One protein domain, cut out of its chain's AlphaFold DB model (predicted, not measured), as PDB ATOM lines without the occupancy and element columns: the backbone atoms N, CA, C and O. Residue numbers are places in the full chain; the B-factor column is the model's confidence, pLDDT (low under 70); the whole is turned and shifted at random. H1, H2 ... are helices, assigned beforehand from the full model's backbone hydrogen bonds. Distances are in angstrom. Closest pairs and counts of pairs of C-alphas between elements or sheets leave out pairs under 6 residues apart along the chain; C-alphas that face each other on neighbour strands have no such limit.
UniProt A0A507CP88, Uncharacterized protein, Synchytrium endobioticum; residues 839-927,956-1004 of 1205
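This is residues 839 to 927 and 956 to 1004 of the 1205 residues of an uncharacterized protein of Synchytrium endobioticum (UniProt A0A507CP88). Two layers of three helices are stacked: H1, H2 and H3 form a triangle on one side, and H4, H5 and H6 the other layer. H3 crosses the helical hairpin of H5 and H6, while H2 crosses H4. The printed part has 138 residues, with six named helices in the order H1 to H6 and no named strand; its class is all helix. It is compact, with a radius of gyration of the C-alphas of 14.6 A and spans of 45 by 30 by 25 A.

H5, residues 956 to 979, is the longest helix. It touches H6, residues 983 to 997, at a shallow tilt of 29 degrees, opposite ways, a hairpin; the closest C-alphas are those of Glu 976 and Ser 986, 5.6 A. H3, residues 887 to 904, touches H5 with residues 893 to 897 alone, about perpendicular at 84 degrees; the closest C-alphas, of Met 897 and Leu 965, are 7.0 A apart. With residues 900 to 904 alone H3 touches H6 at 86 degrees, about perpendicular, the closest C-alphas being those of Arg 901 and Leu 992, 5.7 A. H4, residues 908 to 927, touches H6 with residues 911 to 915 alone at a shallow tilt of 22 degrees, the same way; the closest C-alphas, of Ser 915 and Cys 995, are 5.7 A apart. H3 and H4 touch only at the corner, at C-alphas 904 and 910, 5.1 A. H2, residues 861 to 879, is close to H4 but not clearly touching, about perpendicular at 90 degrees; the closest C-alphas, of Val 868 and Met 917, are 6.3 A apart. H1, residues 839 to 853, touches H3 at a steep tilt of 57 degrees, with Val 846 and Thr 903 the closest C-alphas at 4.8 A. H1 is apart from H5 and H6. Every O i to N i+4 pair is within hydrogen-bond range in H3, H5 and H6, against 9 of 11 in H1, 11 of 15 in H2 and 12 of 16 in H4.

H1 begins at C-alpha 839 (161.820, 181.906, 171.119). H2 spans 26.8 A, with a kink of 40 degrees near residue 873; H3 spans 25.7 A. H4 spans 29.5 A, with a kink of 31 degrees near residue 921. H5 spans 35.2 A from C-alpha 956 (135.792, 172.381, 152.997). H6 ends at C-alpha 997 (145.655, 160.092, 160.232).

The C-alphas farthest apart, of Glu 927 and Asp 981, are 45.7 A apart. Residues 928 to 955 are not printed, and C-alphas 927 and 956 are 14.6 A apart across the cut. Of the links printed whole, none is long. Mean pLDDT of the printed part is 81.8; residues 881 to 888 and 923 to 927 are among those under 70.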
ATOM      1  N   GLY A 839     161.823 183.379 171.057       66.81
ATOM      2  CA  GLY A 839     161.820 181.906 171.119       66.81
ATOM      3  C   GLY A 839     161.436 181.317 172.485       66.81
ATOM      4  O   GLY A 839     160.795 180.267 172.542       66.81
ATOM      5  N   ASP A 840     161.754 182.025 173.572       70.94
ATOM      6  CA  ASP A 840     161.431 181.612 174.939       70.94
ATOM      7  C   ASP A 840     159.919 181.658 175.241       70.94
ATOM      8  O   ASP A 840     159.441 180.903 176.091       70.94
ATOM      9  N   ASP A 841     159.125 182.472 174.531       82.62
ATOM     10  CA  ASP A 841     157.676 182.610 174.766       82.62
ATOM     11  C   ASP A 841     156.847 181.414 174.261       82.62
ATOM     12  O   ASP A 841     155.652 181.315 174.560       82.62
ATOM     13  N   GLN A 842     157.464 180.465 173.540       84.38
ATOM     14  CA  GLN A 842     156.824 179.239 173.035       84.38
ATOM     15  C   GLN A 842     156.062 178.482 174.140       84.38
ATOM     16  O   GLN A 842     155.019 177.879 173.878       84.38
ATOM     17  N   HIS A 843     156.536 178.549 175.392       88.31
ATOM     18  CA  HIS A 843     155.862 177.928 176.534       88.31
ATOM     19  C   HIS A 843     154.466 178.519 176.806       88.31
ATOM     20  O   HIS A 843     153.547 177.759 177.105       88.31
ATOM     21  N   ILE A 844     154.278 179.834 176.631       89.94
ATOM     22  CA  ILE A 844     152.993 180.529 176.822       89.94
ATOM     23  C   ILE A 844     151.998 180.100 175.736       89.94
ATOM     24  O   ILE A 844     150.842 179.798 176.031       89.94
ATOM     25  N   LEU A 845     152.447 180.024 174.478       91.44
ATOM     26  CA  LEU A 845     151.614 179.597 173.343       91.44
ATOM     27  C   LEU A 845     151.081 178.170 173.531       91.44
ATOM     28  O   LEU A 845     149.894 177.907 173.324       91.44
ATOM     29  N   VAL A 846     151.966 177.266 173.949       92.06
ATOM     30  CA  VAL A 846     151.674 175.850 174.193       92.06
ATOM     31  C   VAL A 846     150.736 175.653 175.386       92.06
ATOM     32  O   VAL A 846     149.791 174.868 175.316       92.06
ATOM     33  N   ASP A 847     150.952 176.386 176.475       92.56
ATOM     34  CA  ASP A 847     150.142 176.293 177.689       92.56
ATOM     35  C   ASP A 847     148.736 176.903 177.508       92.56
ATOM     36  O   ASP A 847     147.738 176.291 177.898       92.56
ATOM     37  N   ILE A 848     148.617 178.023 176.775       92.69
ATOM     38  CA  ILE A 848     147.324 178.512 176.265       92.69
ATOM     39  C   ILE A 848     146.614 177.414 175.457       92.69
ATOM     40  O   ILE A 848     145.423 177.177 175.668       92.69
ATOM     41  N   GLY A 849     147.330 176.730 174.559       93.19
ATOM     42  CA  GLY A 849     146.792 175.627 173.761       93.19
ATOM     43  C   GLY A 849     146.247 174.477 174.614       93.19
ATOM     44  O   GLY A 849     145.114 174.036 174.409       93.19
ATOM     45  N   CYS A 850     147.009 174.039 175.619       93.12
ATOM     46  CA  CYS A 850     146.610 172.982 176.552       93.12
ATOM     47  C   CYS A 850     145.365 173.380 177.358       93.12
ATOM     48  O   CYS A 850     144.394 172.623 177.448       93.12
ATOM     49  N   LYS A 851     145.363 174.598 177.915       92.38
ATOM     50  CA  LYS A 851     144.251 175.120 178.716       92.38
ATOM     51  C   LYS A 851     142.993 175.329 177.868       92.38
ATOM     52  O   LYS A 851     141.906 175.022 178.353       92.38
ATOM     53  N   LEU A 852     143.112 175.750 176.605       93.81
ATOM     54  CA  LEU A 852     141.987 175.825 175.661       93.81
ATOM     55  C   LEU A 852     141.427 174.447 175.286       93.81
ATOM     56  O   LEU A 852     140.209 174.280 175.312       93.81
ATOM     57  N   LEU A 853     142.278 173.453 175.001       93.69
ATOM     58  CA  LEU A 853     141.829 172.071 174.766       93.69
ATOM     59  C   LEU A 853     141.028 171.543 175.965       93.69
ATOM     60  O   LEU A 853     139.952 170.979 175.782       93.69
ATOM     61  N   SER A 854     141.473 171.825 177.196       92.56
ATOM     62  CA  SER A 854     140.758 171.434 178.424       92.56
ATOM     63  C   SER A 854     139.356 172.048 178.586       92.56
ATOM     64  O   SER A 854     138.663 171.720 179.548       92.56
ATOM     65  N   ARG A 855     138.937 172.981 177.714       93.38
ATOM     66  CA  ARG A 855     137.589 173.579 177.709       93.38
ATOM     67  C   ARG A 855     136.614 172.895 176.743       93.38
ATOM     68  O   ARG A 855     135.453 173.286 176.703       93.38
ATOM     69  N   LEU A 856     137.033 171.852 176.021       92.88
ATOM     70  CA  LEU A 856     136.120 170.978 175.262       92.88
ATOM     71  C   LEU A 856     135.328 170.017 176.172       92.88
ATOM     72  O   LEU A 856     134.257 169.555 175.785       92.88
ATOM     73  N   GLU A 857     135.826 169.778 177.389       92.06
ATOM     74  CA  GLU A 857     135.175 169.036 178.486       92.06
ATOM     75  C   GLU A 857     134.533 169.985 179.527       92.06
ATOM     76  O   GLU A 857     134.292 169.613 180.675       92.06
ATOM     77  N   ASP A 858     134.295 171.252 179.169       93.19
ATOM     78  CA  ASP A 858     133.697 172.240 180.073       93.19
ATOM     79  C   ASP A 858     132.201 171.951 180.333       93.19
ATOM     80  O   ASP A 858     131.493 171.458 179.458       93.19
ATOM     81  N   SER A 859     131.703 172.279 181.530       91.00
ATOM     82  CA  SER A 859     130.310 172.034 181.947       91.00
ATOM     83  C   SER A 859     129.249 172.723 181.080       91.00
ATOM     84  O   SER A 859     128.073 172.393 181.175       91.00
ATOM     85  N   GLU A 860     129.642 173.737 180.311       92.69
ATOM     86  CA  GLU A 860     128.755 174.609 179.552       92.69
ATOM     87  C   GLU A 860     129.025 174.446 178.052       92.69
ATOM     88  O   GLU A 860     130.073 174.853 177.555       92.69
ATOM     89  N   GLU A 861     128.061 173.904 177.306       90.88
ATOM     90  CA  GLU A 861     128.163 173.665 175.854       90.88
ATOM     91  C   GLU A 861     128.651 174.908 175.089       90.88
ATOM     92  O   GLU A 861     129.620 174.856 174.336       90.88
ATOM     93  N   THR A 862     128.080 176.074 175.394       91.38
ATOM     94  CA  THR A 862     128.476 177.363 174.796       91.38
ATOM     95  C   THR A 862     129.916 177.810 175.118       91.38
ATOM     96  O   THR A 862     130.440 178.723 174.473       91.38
ATOM     97  N   VAL A 863     130.580 177.211 176.116       93.38
ATOM     98  CA  VAL A 863     132.025 177.360 176.373       93.38
ATOM     99  C   VAL A 863     132.811 176.381 175.501       93.38
ATOM    100  O   VAL A 863     133.781 176.811 174.879       93.38
ATOM    101  N   GLN A 864     132.358 175.127 175.372       93.19
ATOM    102  CA  GLN A 864     132.958 174.129 174.475       93.19
ATOM    103  C   GLN A 864     132.954 174.608 173.012       93.19
ATOM    104  O   GLN A 864     134.008 174.648 172.377       93.19
ATOM    105  N   GLU A 865     131.806 175.063 172.493       90.69
ATOM    106  CA  GLU A 865     131.674 175.652 171.150       90.69
ATOM    107  C   GLU A 865     132.655 176.813 170.941       90.69
ATOM    108  O   GLU A 865     133.362 176.893 169.931       90.69
ATOM    109  N   THR A 866     132.719 177.721 171.922       91.25
ATOM    110  CA  THR A 866     133.598 178.891 171.858       91.25
ATOM    111  C   THR A 866     135.065 178.463 171.887       91.25
ATOM    112  O   THR A 866     135.865 179.060 171.171       91.25
ATOM    113  N   ALA A 867     135.433 177.424 172.643       94.06
ATOM    114  CA  ALA A 867     136.793 176.891 172.698       94.06
ATOM    115  C   ALA A 867     137.203 176.232 171.369       94.06
ATOM    116  O   ALA A 867     138.236 176.604 170.813       94.06
ATOM    117  N   VAL A 868     136.365 175.354 170.796       91.94
ATOM    118  CA  VAL A 868     136.591 174.740 169.468       91.94
ATOM    119  C   VAL A 868     136.745 175.813 168.389       91.94
ATOM    120  O   VAL A 868     137.690 175.777 167.597       91.94
ATOM    121  N   LYS A 869     135.863 176.821 168.381       90.62
ATOM    122  CA  LYS A 869     135.966 177.961 167.463       90.62
ATOM    123  C   LYS A 869     137.263 178.745 167.670       90.62
ATOM    124  O   LYS A 869     137.939 179.058 166.695       90.62
ATOM    125  N   THR A 870     137.621 179.034 168.917       92.12
ATOM    126  CA  THR A 870     138.822 179.808 169.259       92.12
ATOM    127  C   THR A 870     140.094 179.090 168.804       92.12
ATOM    128  O   THR A 870     140.936 179.698 168.147       92.12
ATOM    129  N   LEU A 871     140.199 177.782 169.058       92.62
ATOM    130  CA  LEU A 871     141.297 176.943 168.570       92.62
ATOM    131  C   LEU A 871     141.331 176.875 167.036       92.62
ATOM    132  O   LEU A 871     142.399 177.001 166.441       92.62
ATOM    133  N   THR A 872     140.175 176.775 166.376       89.25
ATOM    134  CA  THR A 872     140.082 176.815 164.904       89.25
ATOM    135  C   THR A 872     140.594 178.147 164.342       89.25
ATOM    136  O   THR A 872     141.371 178.157 163.388       89.25
ATOM    137  N   GLU A 873     140.218 179.275 164.955       88.06
ATOM    138  CA  GLU A 873     140.687 180.623 164.600       88.06
ATOM    139  C   GLU A 873     142.184 180.837 164.905       88.06
ATOM    140  O   GLU A 873     142.834 181.641 164.236       88.06
ATOM    141  N   MET A 874     142.743 180.122 165.888       89.69
ATOM    142  CA  MET A 874     144.152 180.200 166.289       89.69
ATOM    143  C   MET A 874     145.086 179.289 165.491       89.69
ATOM    144  O   MET A 874     146.209 179.695 165.198       89.69
ATOM    145  N   TRP A 875     144.662 178.080 165.136       90.00
ATOM    146  CA  TRP A 875     145.535 177.056 164.553       90.00
ATOM    147  C   TRP A 875     145.276 176.802 163.071       90.00
ATOM    148  O   TRP A 875     146.231 176.634 162.318       90.00
ATOM    149  N   LEU A 876     144.010 176.794 162.638       85.50
ATOM    150  CA  LEU A 876     143.634 176.299 161.310       85.50
ATOM    151  C   LEU A 876     143.303 177.435 160.332       85.50
ATOM    152  O   LEU A 876     143.834 177.480 159.223       85.50
ATOM    153  N   LEU A 877     142.461 178.389 160.734       82.62
ATOM    154  CA  LEU A 877     141.962 179.441 159.842       82.62
ATOM    155  C   LEU A 877     143.071 180.284 159.165       82.62
ATOM    156  O   LEU A 877     142.926 180.553 157.973       82.62
ATOM    157  N   PRO A 878     144.186 180.663 159.827       81.38
ATOM    158  CA  PRO A 878     145.259 181.436 159.184       81.38
ATOM    159  C   PRO A 878     146.040 180.673 158.100       81.38
ATOM    160  O   PRO A 878     146.745 181.294 157.308       81.38
ATOM    161  N   LEU A 879     145.903 179.345 158.036       78.94
ATOM    162  CA  LEU A 879     146.530 178.499 157.015       78.94
ATOM    163  C   LEU A 879     145.647 178.328 155.761       78.94
ATOM    164  O   LEU A 879     146.099 177.807 154.740       78.94
ATOM    165  N   HIS A 880     144.386 178.772 155.808       76.69
ATOM    166  CA  HIS A 880     143.441 178.634 154.703       76.69
ATOM    167  C   HIS A 880     143.862 179.461 153.474       76.69
ATOM    168  O   HIS A 880     144.183 180.645 153.573       76.69
ATOM    169  N   GLY A 881     143.858 178.840 152.289       66.56
ATOM    170  CA  GLY A 881     144.318 179.475 151.046       66.56
ATOM    171  C   GLY A 881     145.840 179.685 150.951       66.56
ATOM    172  O   GLY A 881     146.325 180.318 150.000       66.56
ATOM    173  N   LEU A 882     146.620 179.163 151.905       67.81
ATOM    174  CA  LEU A 882     148.065 179.024 151.743       67.81
ATOM    175  C   LEU A 882     148.397 177.832 150.828       67.81
ATOM    176  O   LEU A 882     147.568 176.982 150.522       67.81
ATOM    177  N   SER A 883     149.632 177.819 150.338       63.03
ATOM    178  CA  SER A 883     150.194 176.748 149.518       63.03
ATOM    179  C   SER A 883     151.704 176.737 149.728       63.03
ATOM    180  O   SER A 883     152.322 177.804 149.829       63.03
ATOM    181  N   MET A 884     152.288 175.540 149.771       60.62
ATOM    182  CA  MET A 884     153.708 175.299 150.059       60.62
ATOM    183  C   MET A 884     154.665 175.843 148.979       60.62
ATOM    184  O   MET A 884     155.875 175.867 149.182       60.62
ATOM    185  N   GLN A 885     154.135 176.343 147.856       60.16
ATOM    186  CA  GLN A 885     154.885 176.894 146.717       60.16
ATOM    187  C   GLN A 885     155.677 178.187 147.008       60.16
ATOM    188  O   GLN A 885     156.498 178.589 146.185       60.16
ATOM    189  N   LYS A 886     155.441 178.879 148.135       62.72
ATOM    190  CA  LYS A 886     156.211 180.078 148.527       62.72
ATOM    191  C   LYS A 886     156.871 179.883 149.886       62.72
ATOM    192  O   LYS A 886     156.189 179.601 150.866       62.72
ATOM    193  N   LEU A 887     158.179 180.132 149.952       60.41
ATOM    194  CA  LEU A 887     159.022 179.836 151.118       60.41
ATOM    195  C   LEU A 887     158.504 180.483 152.418       60.41
ATOM    196  O   LEU A 887     158.346 179.802 153.422       60.41
ATOM    197  N   SER A 888     158.100 181.757 152.375       61.59
ATOM    198  CA  SER A 888     157.503 182.458 153.526       61.59
ATOM    199  C   SER A 888     156.185 181.836 154.011       61.59
ATOM    200  O   SER A 888     155.895 181.886 155.200       61.59
ATOM    201  N   ARG A 889     155.392 181.227 153.114       71.50
ATOM    202  CA  ARG A 889     154.160 180.503 153.483       71.50
ATOM    203  C   ARG A 889     154.475 179.128 154.069       71.50
ATOM    204  O   ARG A 889     153.829 178.737 155.033       71.50
ATOM    205  N   ARG A 890     155.483 178.425 153.536       72.69
ATOM    206  CA  ARG A 890     155.979 177.160 154.102       72.69
ATOM    207  C   ARG A 890     156.515 177.362 155.525       72.69
ATOM    208  O   ARG A 890     156.184 176.574 156.402       72.69
ATOM    209  N   ASN A 891     157.255 178.444 155.777       79.25
ATOM    210  CA  ASN A 891     157.748 178.773 157.119       79.25
ATOM    211  C   ASN A 891     156.607 179.022 158.121       79.25
ATOM    212  O   ASN A 891     156.666 178.503 159.229       79.25
ATOM    213  N   GLU A 892     155.556 179.750 157.730       81.12
ATOM    214  CA  GLU A 892     154.374 179.973 158.578       81.12
ATOM    215  C   GLU A 892     153.648 178.660 158.921       81.12
ATOM    216  O   GLU A 892     153.354 178.412 160.090       81.12
ATOM    217  N   VAL A 893     153.437 177.767 157.942       83.44
ATOM    218  CA  VAL A 893     152.865 176.428 158.198       83.44
ATOM    219  C   VAL A 893     153.736 175.643 159.190       83.44
ATOM    220  O   VAL A 893     153.202 175.078 160.141       83.44
ATOM    221  N   ILE A 894     155.065 175.651 159.022       84.00
ATOM    222  CA  ILE A 894     156.011 174.949 159.908       84.00
ATOM    223  C   ILE A 894     155.997 175.525 161.335       84.00
ATOM    224  O   ILE A 894     155.976 174.757 162.296       84.00
ATOM    225  N   SER A 895     155.993 176.850 161.503       84.94
ATOM    226  CA  SER A 895     155.932 177.485 162.828       84.94
ATOM    227  C   SER A 895     154.633 177.140 163.558       84.94
ATOM    228  O   SER A 895     154.668 176.706 164.711       84.94
ATOM    229  N   ARG A 896     153.488 177.236 162.871       87.88
ATOM    230  CA  ARG A 896     152.177 176.899 163.444       87.88
ATOM    231  C   ARG A 896     152.061 175.409 163.774       87.88
ATOM    232  O   ARG A 896     151.583 175.057 164.849       87.88
ATOM    233  N   MET A 897     152.574 174.544 162.897       88.69
ATOM    234  CA  MET A 897     152.683 173.097 163.109       88.69
ATOM    235  C   MET A 897     153.475 172.760 164.380       88.69
ATOM    236  O   MET A 897     153.013 171.930 165.160       88.69
ATOM    237  N   LYS A 898     154.623 173.414 164.621       88.31
ATOM    238  CA  LYS A 898     155.411 173.217 165.851       88.31
ATOM    239  C   LYS A 898     154.586 173.536 167.096       88.31
ATOM    240  O   LYS A 898     154.448 172.671 167.947       88.31
ATOM    241  N   VAL A 899     153.939 174.705 167.167       90.38
ATOM    242  CA  VAL A 899     153.089 175.072 168.322       90.38
ATOM    243  C   VAL A 899     151.983 174.035 168.576       90.38
ATOM    244  O   VAL A 899     151.766 173.639 169.720       90.38
ATOM    245  N   ILE A 900     151.305 173.557 167.526       91.56
ATOM    246  CA  ILE A 900     150.243 172.539 167.637       91.56
ATOM    247  C   ILE A 900     150.815 171.208 168.154       91.56
ATOM    248  O   ILE A 900     150.291 170.634 169.110       91.56
ATOM    249  N   ARG A 901     151.919 170.740 167.565       90.69
ATOM    250  CA  ARG A 901     152.630 169.516 167.963       90.69
ATOM    251  C   ARG A 901     153.084 169.567 169.422       90.69
ATOM    252  O   ARG A 901     152.782 168.656 170.188       90.69
ATOM    253  N   ASP A 902     153.775 170.641 169.791       90.31
ATOM    254  CA  ASP A 902     154.360 170.859 171.116       90.31
ATOM    255  C   ASP A 902     153.269 171.064 172.197       90.31
ATOM    256  O   ASP A 902     153.542 170.916 173.388       90.31
ATOM    257  N   THR A 903     152.029 171.377 171.785       92.00
ATOM    258  CA  THR A 903     150.813 171.371 172.623       92.00
ATOM    259  C   THR A 903     150.266 169.960 172.820       92.00
ATOM    260  O   THR A 903     149.988 169.553 173.947       92.00
ATOM    261  N   ILE A 904     150.116 169.194 171.738       90.75
ATOM    262  CA  ILE A 904     149.562 167.834 171.779       90.75
ATOM    263  C   ILE A 904     150.435 166.915 172.638       90.75
ATOM    264  O   ILE A 904     149.906 166.219 173.507       90.75
ATOM    265  N   SER A 905     151.761 166.967 172.466       87.88
ATOM    266  CA  SER A 905     152.698 166.060 173.140       87.88
ATOM    267  C   SER A 905     152.845 166.274 174.653       87.88
ATOM    268  O   SER A 905     153.447 165.434 175.321       87.88
ATOM    269  N   LYS A 906     152.251 167.330 175.236       86.56
ATOM    270  CA  LYS A 906     152.270 167.565 176.694       86.56
ATOM    271  C   LYS A 906     151.577 166.473 177.503       86.56
ATOM    272  O   LYS A 906     151.973 166.232 178.642       86.56
ATOM    273  N   SER A 907     150.535 165.835 176.968       86.81
ATOM    274  CA  SER A 907     149.785 164.806 177.694       86.81
ATOM    275  C   SER A 907     148.965 163.898 176.775       86.81
ATOM    276  O   SER A 907     148.588 164.268 175.665       86.81
ATOM    277  N   ARG A 908     148.577 162.723 177.282       83.88
ATOM    278  CA  ARG A 908     147.620 161.851 176.581       83.88
ATOM    279  C   ARG A 908     146.201 162.446 176.522       83.88
ATOM    280  O   ARG A 908     145.442 162.088 175.630       83.88
ATOM    281  N   GLN A 909     145.843 163.352 177.439       87.25
ATOM    282  CA  GLN A 909     144.535 164.018 177.421       87.25
ATOM    283  C   GLN A 909     144.476 165.086 176.317       87.25
ATOM    284  O   GLN A 909     143.485 165.168 175.604       87.25
ATOM    285  N   THR A 910     145.552 165.853 176.103       88.06
ATOM    286  CA  THR A 910     145.668 166.785 174.964       88.06
ATOM    287  C   THR A 910     145.682 166.051 173.620       88.06
ATOM    288  O   THR A 910     145.056 166.530 172.678       88.06
ATOM    289  N   GLU A 911     146.298 164.862 173.550       86.88
ATOM    290  CA  GLU A 911     146.224 163.938 172.400       86.88
ATOM    291  C   GLU A 911     144.761 163.557 172.072       86.88
ATOM    292  O   GLU A 911     144.314 163.762 170.942       86.88
ATOM    293  N   SER A 912     143.968 163.110 173.058       87.81
ATOM    294  CA  SER A 912     142.553 162.753 172.839       87.81
ATOM    295  C   SER A 912     141.621 163.949 172.601       87.81
ATOM    296  O   SER A 912     140.724 163.860 171.764       87.81
ATOM    297  N   LEU A 913     141.832 165.075 173.292       91.00
ATOM    298  CA  LEU A 913     141.031 166.298 173.130       91.00
ATOM    299  C   LEU A 913     141.206 166.921 171.742       91.00
ATOM    300  O   LEU A 913     140.256 167.468 171.185       91.00
ATOM    301  N   PHE A 914     142.404 166.822 171.161       91.62
ATOM    302  CA  PHE A 914     142.651 167.277 169.797       91.62
ATOM    303  C   PHE A 914     141.930 166.395 168.763       91.62
ATOM    304  O   PHE A 914     141.304 166.930 167.845       91.62
ATOM    305  N   SER A 915     141.922 165.068 168.941       87.06
ATOM    306  CA  SER A 915     141.100 164.175 168.110       87.06
ATOM    307  C   SER A 915     139.599 164.450 168.269       87.06
ATOM    308  O   SER A 915     138.889 164.489 167.269       87.06
ATOM    309  N   ASP A 916     139.085 164.705 169.478       88.19
ATOM    310  CA  ASP A 916     137.676 165.103 169.659       88.19
ATOM    311  C   ASP A 916     137.360 166.438 168.953       88.19
ATOM    312  O   ASP A 916     136.379 166.537 168.216       88.19
ATOM    313  N   MET A 917     138.242 167.440 169.056       89.94
ATOM    314  CA  MET A 917     138.106 168.700 168.315       89.94
ATOM    315  C   MET A 917     137.972 168.470 166.799       89.94
ATOM    316  O   MET A 917     137.081 169.039 166.164       89.94
ATOM    317  N   LEU A 918     138.832 167.627 166.214       86.81
ATOM    318  CA  LEU A 918     138.777 167.293 164.789       86.81
ATOM    319  C   LEU A 918     137.508 166.502 164.432       86.81
ATOM    320  O   LEU A 918     136.865 166.821 163.432       86.81
ATOM    321  N   ASN A 919     137.088 165.546 165.269       84.31
ATOM    322  CA  ASN A 919     135.813 164.840 165.104       84.31
ATOM    323  C   ASN A 919     134.628 165.815 165.060       84.31
ATOM    324  O   ASN A 919     133.820 165.744 164.135       84.31
ATOM    325  N   ARG A 920     134.526 166.746 166.019       85.56
ATOM    326  CA  ARG A 920     133.445 167.745 166.075       85.56
ATOM    327  C   ARG A 920     133.434 168.651 164.838       85.56
ATOM    328  O   ARG A 920     132.371 168.897 164.277       85.56
ATOM    329  N   LEU A 921     134.603 169.092 164.364       83.25
ATOM    330  CA  LEU A 921     134.729 169.935 163.166       83.25
ATOM    331  C   LEU A 921     134.379 169.206 161.853       83.25
ATOM    332  O   LEU A 921     133.937 169.845 160.897       83.25
ATOM    333  N   LEU A 922     134.584 167.886 161.787       75.69
ATOM    334  CA  LEU A 922     134.411 167.097 160.561       75.69
ATOM    335  C   LEU A 922     133.068 166.349 160.491       75.69
ATOM    336  O   LEU A 922     132.532 166.196 159.392       75.69
ATOM    337  N   LYS A 923     132.467 165.950 161.625       69.38
ATOM    338  CA  LYS A 923     131.157 165.262 161.673       69.38
ATOM    339  C   LYS A 923     130.003 166.077 161.082       69.38
ATOM    340  O   LYS A 923     129.113 165.486 160.480       69.38
ATOM    341  N   ILE A 924     130.069 167.412 161.155       58.03
ATOM    342  CA  ILE A 924     129.103 168.359 160.552       58.03
ATOM    343  C   ILE A 924     128.800 168.012 159.075       58.03
ATOM    344  O   ILE A 924     127.687 168.196 158.588       58.03
ATOM    345  N   LYS A 925     129.785 167.441 158.371       46.31
ATOM    346  CA  LYS A 925     129.710 167.048 156.960       46.31
ATOM    347  C   LYS A 925     128.792 165.846 156.676       46.31
ATOM    348  O   LYS A 925     128.342 165.702 155.546       46.31
ATOM    349  N   MET A 926     128.523 164.982 157.660       43.44
ATOM    350  CA  MET A 926     127.657 163.804 157.484       43.44
ATOM    351  C   MET A 926     126.169 164.165 157.580       43.44
ATOM    352  O   MET A 926     125.364 163.700 156.774       43.44
ATOM    353  N   GLU A 927     125.801 165.035 158.522       43.72
ATOM    354  CA  GLU A 927     124.400 165.390 158.782       43.72
ATOM    355  C   GLU A 927     123.816 166.339 157.721       43.72
ATOM    356  O   GLU A 927     122.661 166.169 157.326       43.72
ATOM    357  N   ALA A 956     134.835 172.585 154.087       65.00
ATOM    358  CA  ALA A 956     135.792 172.381 152.997       65.00
ATOM    359  C   ALA A 956     137.136 173.093 153.251       65.00
ATOM    360  O   ALA A 956     138.192 172.492 153.052       65.00
ATOM    361  N   ALA A 957     137.098 174.331 153.758       68.88
ATOM    362  CA  ALA A 957     138.281 175.089 154.163       68.88
ATOM    363  C   ALA A 957     139.098 174.370 155.252       68.88
ATOM    364  O   ALA A 957     140.319 174.255 155.132       68.88
ATOM    365  N   VAL A 958     138.433 173.832 156.284       72.00
ATOM    366  CA  VAL A 958     139.091 173.041 157.340       72.00
ATOM    367  C   VAL A 958     139.702 171.759 156.768       72.00
ATOM    368  O   VAL A 958     140.870 171.489 157.032       72.00
ATOM    369  N   CYS A 959     138.979 171.014 155.920       72.75
ATOM    370  CA  CYS A 959     139.515 169.813 155.262       72.75
ATOM    371  C   CYS A 959     140.815 170.106 154.483       72.75
ATOM    372  O   CYS A 959     141.768 169.335 154.568       72.75
ATOM    373  N   GLN A 960     140.868 171.225 153.747       75.75
ATOM    374  CA  GLN A 960     142.057 171.629 152.988       75.75
ATOM    375  C   GLN A 960     143.247 171.949 153.905       75.75
ATOM    376  O   GLN A 960     144.367 171.523 153.630       75.75
ATOM    377  N   VAL A 961     143.014 172.679 155.001       79.38
ATOM    378  CA  VAL A 961     144.066 173.032 155.967       79.38
ATOM    379  C   VAL A 961     144.617 171.801 156.683       79.38
ATOM    380  O   VAL A 961     145.831 171.682 156.830       79.38
ATOM    381  N   VAL A 962     143.752 170.878 157.108       80.25
ATOM    382  CA  VAL A 962     144.173 169.637 157.779       80.25
ATOM    383  C   VAL A 962     145.006 168.766 156.824       80.25
ATOM    384  O   VAL A 962     146.037 168.240 157.236       80.25
ATOM    385  N   GLY A 963     144.654 168.721 155.531       77.75
ATOM    386  CA  GLY A 963     145.482 168.106 154.485       77.75
ATOM    387  C   GLY A 963     146.873 168.743 154.362       77.75
ATOM    388  O   GLY A 963     147.873 168.041 154.493       77.75
ATOM    389  N   LEU A 964     146.950 170.073 154.207       79.19
ATOM    390  CA  LEU A 964     148.219 170.824 154.128       79.19
ATOM    391  C   LEU A 964     149.096 170.664 155.384       79.19
ATOM    392  O   LEU A 964     150.321 170.597 155.283       79.19
ATOM    393  N   LEU A 965     148.480 170.590 156.569       82.19
ATOM    394  CA  LEU A 965     149.182 170.266 157.810       82.19
ATOM    395  C   LEU A 965     149.711 168.830 157.789       82.19
ATOM    396  O   LEU A 965     150.856 168.624 158.175       82.19
ATOM    397  N   SER A 966     148.936 167.852 157.307       82.62
ATOM    398  CA  SER A 966     149.397 166.460 157.215       82.62
ATOM    399  C   SER A 966     150.609 166.312 156.288       82.62
ATOM    400  O   SER A 966     151.594 165.704 156.694       82.62
ATOM    401  N   GLU A 967     150.608 166.961 155.116       81.38
ATOM    402  CA  GLU A 967     151.757 167.003 154.198       81.38
ATOM    403  C   GLU A 967     153.002 167.601 154.878       81.38
ATOM    404  O   GLU A 967     154.095 167.042 154.791       81.38
ATOM    405  N   CYS A 968     152.844 168.714 155.606       82.12
ATOM    406  CA  CYS A 968     153.961 169.371 156.283       82.12
ATOM    407  C   CYS A 968     154.500 168.574 157.484       82.12
ATOM    408  O   CYS A 968     155.711 168.545 157.705       82.12
ATOM    409  N   VAL A 969     153.619 167.929 158.257       83.62
ATOM    410  CA  VAL A 969     154.006 167.065 159.383       83.62
ATOM    411  C   VAL A 969     154.735 165.833 158.865       83.62
ATOM    412  O   VAL A 969     155.754 165.456 159.435       83.62
ATOM    413  N   VAL A 970     154.268 165.241 157.765       82.50
ATOM    414  CA  VAL A 970     154.936 164.121 157.097       82.50
ATOM    415  C   VAL A 970     156.352 164.518 156.655       82.50
ATOM    416  O   VAL A 970     157.301 163.863 157.083       82.50
ATOM    417  N   ASP A 971     156.517 165.627 155.922       81.38
ATOM    418  CA  ASP A 971     157.837 166.170 155.542       81.38
ATOM    419  C   ASP A 971     158.764 166.359 156.768       81.38
ATOM    420  O   ASP A 971     159.954 166.030 156.712       81.38
ATOM    421  N   SER A 972     158.229 166.859 157.894       80.75
ATOM    422  CA  SER A 972     158.988 167.033 159.145       80.75
ATOM    423  C   SER A 972     159.364 165.684 159.769       80.75
ATOM    424  O   SER A 972     160.539 165.441 160.015       80.75
ATOM    425  N   THR A 973     158.416 164.753 159.949       81.94
ATOM    426  CA  THR A 973     158.691 163.426 160.542       81.94
ATOM    427  C   THR A 973     159.719 162.628 159.746       81.94
ATOM    428  O   THR A 973     160.601 162.016 160.341       81.94
ATOM    429  N   VAL A 974     159.651 162.637 158.411       82.06
ATOM    430  CA  VAL A 974     160.571 161.867 157.560       82.06
ATOM    431  C   VAL A 974     161.988 162.448 157.596       82.06
ATOM    432  O   VAL A 974     162.946 161.685 157.493       82.06
ATOM    433  N   THR A 975     162.143 163.765 157.784       81.44
ATOM    434  CA  THR A 975     163.462 164.408 157.934       81.44
ATOM    435  C   THR A 975     164.009 164.314 159.364       81.44
ATOM    436  O   THR A 975     165.195 164.046 159.540       81.44
ATOM    437  N   GLU A 976     163.157 164.426 160.384       81.81
ATOM    438  CA  GLU A 976     163.500 164.195 161.795       81.81
ATOM    439  C   GLU A 976     163.996 162.747 162.013       81.81
ATOM    440  O   GLU A 976     165.089 162.539 162.546       81.81
ATOM    441  N   LEU A 977     163.269 161.750 161.487       79.19
ATOM    442  CA  LEU A 977     163.645 160.328 161.540       79.19
ATOM    443  C   LEU A 977     164.877 159.973 160.685       79.19
ATOM    444  O   LEU A 977     165.539 158.978 160.977       79.19
ATOM    445  N   ALA A 978     165.188 160.754 159.643       79.00
ATOM    446  CA  ALA A 978     166.391 160.563 158.826       79.00
ATOM    447  C   ALA A 978     167.663 161.082 159.514       79.00
ATOM    448  O   ALA A 978     168.725 160.481 159.356       79.00
ATOM    449  N   ASN A 979     167.557 162.185 160.264       76.62
ATOM    450  CA  ASN A 979     168.686 162.786 160.978       76.62
ATOM    451  C   ASN A 979     168.989 162.035 162.287       76.62
ATOM    452  O   ASN A 979     170.148 161.794 162.603       76.62
ATOM    453  N   GLY A 980     167.952 161.626 163.030       67.38
ATOM    454  CA  GLY A 980     168.080 160.756 164.206       67.38
ATOM    455  C   GLY A 980     168.532 161.428 165.513       67.38
ATOM    456  O   GLY A 980     168.544 160.757 166.543       67.38
ATOM    457  N   ASP A 981     168.856 162.725 165.499       58.06
ATOM    458  CA  ASP A 981     169.413 163.446 166.657       58.06
ATOM    459  C   ASP A 981     168.410 163.702 167.805       58.06
ATOM    460  O   ASP A 981     168.820 163.777 168.963       58.06
ATOM    461  N   ASP A 982     167.105 163.833 167.519       74.06
ATOM    462  CA  ASP A 982     166.071 164.131 168.529       74.06
ATOM    463  C   ASP A 982     164.855 163.192 168.428       74.06
ATOM    464  O   ASP A 982     163.983 163.305 167.555       74.06
ATOM    465  N   LEU A 983     164.792 162.250 169.372       77.75
ATOM    466  CA  LEU A 983     163.728 161.253 169.478       77.75
ATOM    467  C   LEU A 983     162.416 161.823 170.039       77.75
ATOM    468  O   LEU A 983     161.352 161.350 169.643       77.75
ATOM    469  N   GLU A 984     162.453 162.824 170.924       78.81
ATOM    470  CA  GLU A 984     161.241 163.381 171.550       78.81
ATOM    471  C   GLU A 984     160.510 164.339 170.600       78.81
ATOM    472  O   GLU A 984     159.276 164.329 170.534       78.81
ATOM    473  N   VAL A 985     161.250 165.091 169.780       82.25
ATOM    474  CA  VAL A 985     160.687 165.856 168.659       82.25
ATOM    475  C   VAL A 985     160.062 164.908 167.633       82.25
ATOM    476  O   VAL A 985     158.877 165.058 167.331       82.25
ATOM    477  N   SER A 986     160.793 163.874 167.191       82.31
ATOM    478  CA  SER A 986     160.289 162.860 166.244       82.31
ATOM    479  C   SER A 986     158.993 162.198 166.739       82.31
ATOM    480  O   SER A 986     157.999 162.090 166.019       82.31
ATOM    481  N   ARG A 987     158.974 161.793 168.012       83.31
ATOM    482  CA  ARG A 987     157.830 161.196 168.717       83.31
ATOM    483  C   ARG A 987     156.647 162.155 168.855       83.31
ATOM    484  O   ARG A 987     155.502 161.728 168.699       83.31
ATOM    485  N   SER A 988     156.906 163.437 169.110       85.38
ATOM    486  CA  SER A 988     155.873 164.477 169.164       85.38
ATOM    487  C   SER A 988     155.242 164.699 167.787       85.38
ATOM    488  O   SER A 988     154.016 164.729 167.669       85.38
ATOM    489  N   SER A 989     156.057 164.778 166.730       85.88
ATOM    490  CA  SER A 989     155.591 164.925 165.345       85.88
ATOM    491  C   SER A 989     154.759 163.712 164.900       85.88
ATOM    492  O   SER A 989     153.708 163.880 164.282       85.88
ATOM    493  N   LEU A 990     155.155 162.495 165.295       85.88
ATOM    494  CA  LEU A 990     154.388 161.265 165.057       85.88
ATOM    495  C   LEU A 990     153.067 161.194 165.845       85.88
ATOM    496  O   LEU A 990     152.099 160.638 165.335       85.88
ATOM    497  N   SER A 991     152.986 161.758 167.054       86.31
ATOM    498  CA  SER A 991     151.730 161.830 167.823       86.31
ATOM    499  C   SER A 991     150.715 162.769 167.151       86.31
ATOM    500  O   SER A 991     149.566 162.381 166.946       86.31
ATOM    501  N   LEU A 992     151.154 163.940 166.666       88.31
ATOM    502  CA  LEU A 992     150.325 164.806 165.813       88.31
ATOM    503  C   LEU A 992     149.907 164.088 164.513       88.31
ATOM    504  O   LEU A 992     148.730 164.118 164.151       88.31
ATOM    505  N   LEU A 993     150.833 163.404 163.830       87.25
ATOM    506  CA  LEU A 993     150.521 162.657 162.607       87.25
ATOM    507  C   LEU A 993     149.498 161.536 162.852       87.25
ATOM    508  O   LEU A 993     148.623 161.314 162.016       87.25
ATOM    509  N   TYR A 994     149.556 160.872 164.010       85.94
ATOM    510  CA  TYR A 994     148.565 159.881 164.415       85.94
ATOM    511  C   TYR A 994     147.164 160.498 164.548       85.94
ATOM    512  O   TYR A 994     146.247 160.012 163.881       85.94
ATOM    513  N   CYS A 995     146.997 161.603 165.286       84.88
ATOM    514  CA  CYS A 995     145.699 162.285 165.400       84.88
ATOM    515  C   CYS A 995     145.160 162.780 164.041       84.88
ATOM    516  O   CYS A 995     143.961 162.697 163.790       84.88
ATOM    517  N   LEU A 996     146.029 163.252 163.136       85.31
ATOM    518  CA  LEU A 996     145.627 163.641 161.774       85.31
ATOM    519  C   LEU A 996     145.198 162.426 160.929       85.31
ATOM    520  O   LEU A 996     144.186 162.482 160.229       85.31
ATOM    521  N   SER A 997     145.925 161.306 161.020       83.00
ATOM    522  CA  SER A 997     145.655 160.092 160.232       83.00
ATOM    523  C   SER A 997     144.298 159.439 160.532       83.00
ATOM    524  O   SER A 997     143.741 158.786 159.658       83.00
ATOM    525  N   GLN A 998     143.730 159.663 161.725       81.06
ATOM    526  CA  GLN A 998     142.377 159.213 162.095       81.06
ATOM    527  C   GLN A 998     141.266 159.883 161.259       81.06
ATOM    528  O   GLN A 998     140.124 159.423 161.269       81.06
ATOM    529  N   HIS A 999     141.573 160.993 160.578       73.19
ATOM    530  CA  HIS A 999     140.576 161.885 159.979       73.19
ATOM    531  C   HIS A 999     140.884 162.315 158.539       73.19
ATOM    532  O   HIS A 999     139.958 162.606 157.780       73.19
ATOM    533  N   THR A1000     142.156 162.339 158.134       71.50
ATOM    534  CA  THR A1000     142.577 162.683 156.769       71.50
ATOM    535  C   THR A1000     143.706 161.779 156.281       71.50
ATOM    536  O   THR A1000     144.822 161.841 156.791       71.50
ATOM    537  N   TYR A1001     143.431 160.994 155.238       72.88
ATOM    538  CA  TYR A1001     144.423 160.196 154.503       72.88
ATOM    539  C   TYR A1001     145.080 160.977 153.345       72.88
ATOM    540  O   TYR A1001     146.241 160.738 153.001       72.88
ATOM    541  N   ASN A1002     144.360 161.942 152.759       63.94
ATOM    542  CA  ASN A1002     144.863 162.827 151.703       63.94
ATOM    543  C   ASN A1002     146.028 163.678 152.231       63.94
ATOM    544  O   ASN A1002     145.848 164.422 153.191       63.94
ATOM    545  N   GLY A1003     147.194 163.561 151.592       64.00
ATOM    546  CA  GLY A1003     148.464 164.158 152.029       64.00
ATOM    547  C   GLY A1003     149.442 163.131 152.616       64.00
ATOM    548  O   GLY A1003     150.636 163.193 152.339       64.00
ATOM    549  N   ILE A1004     148.941 162.113 153.329       73.50
ATOM    550  CA  ILE A1004     149.776 161.062 153.944       73.50
ATOM    551  C   ILE A1004     150.079 159.925 152.953       73.50
ATOM    552  O   ILE A1004     151.209 159.436 152.908       73.50
TER     553      ILE A1004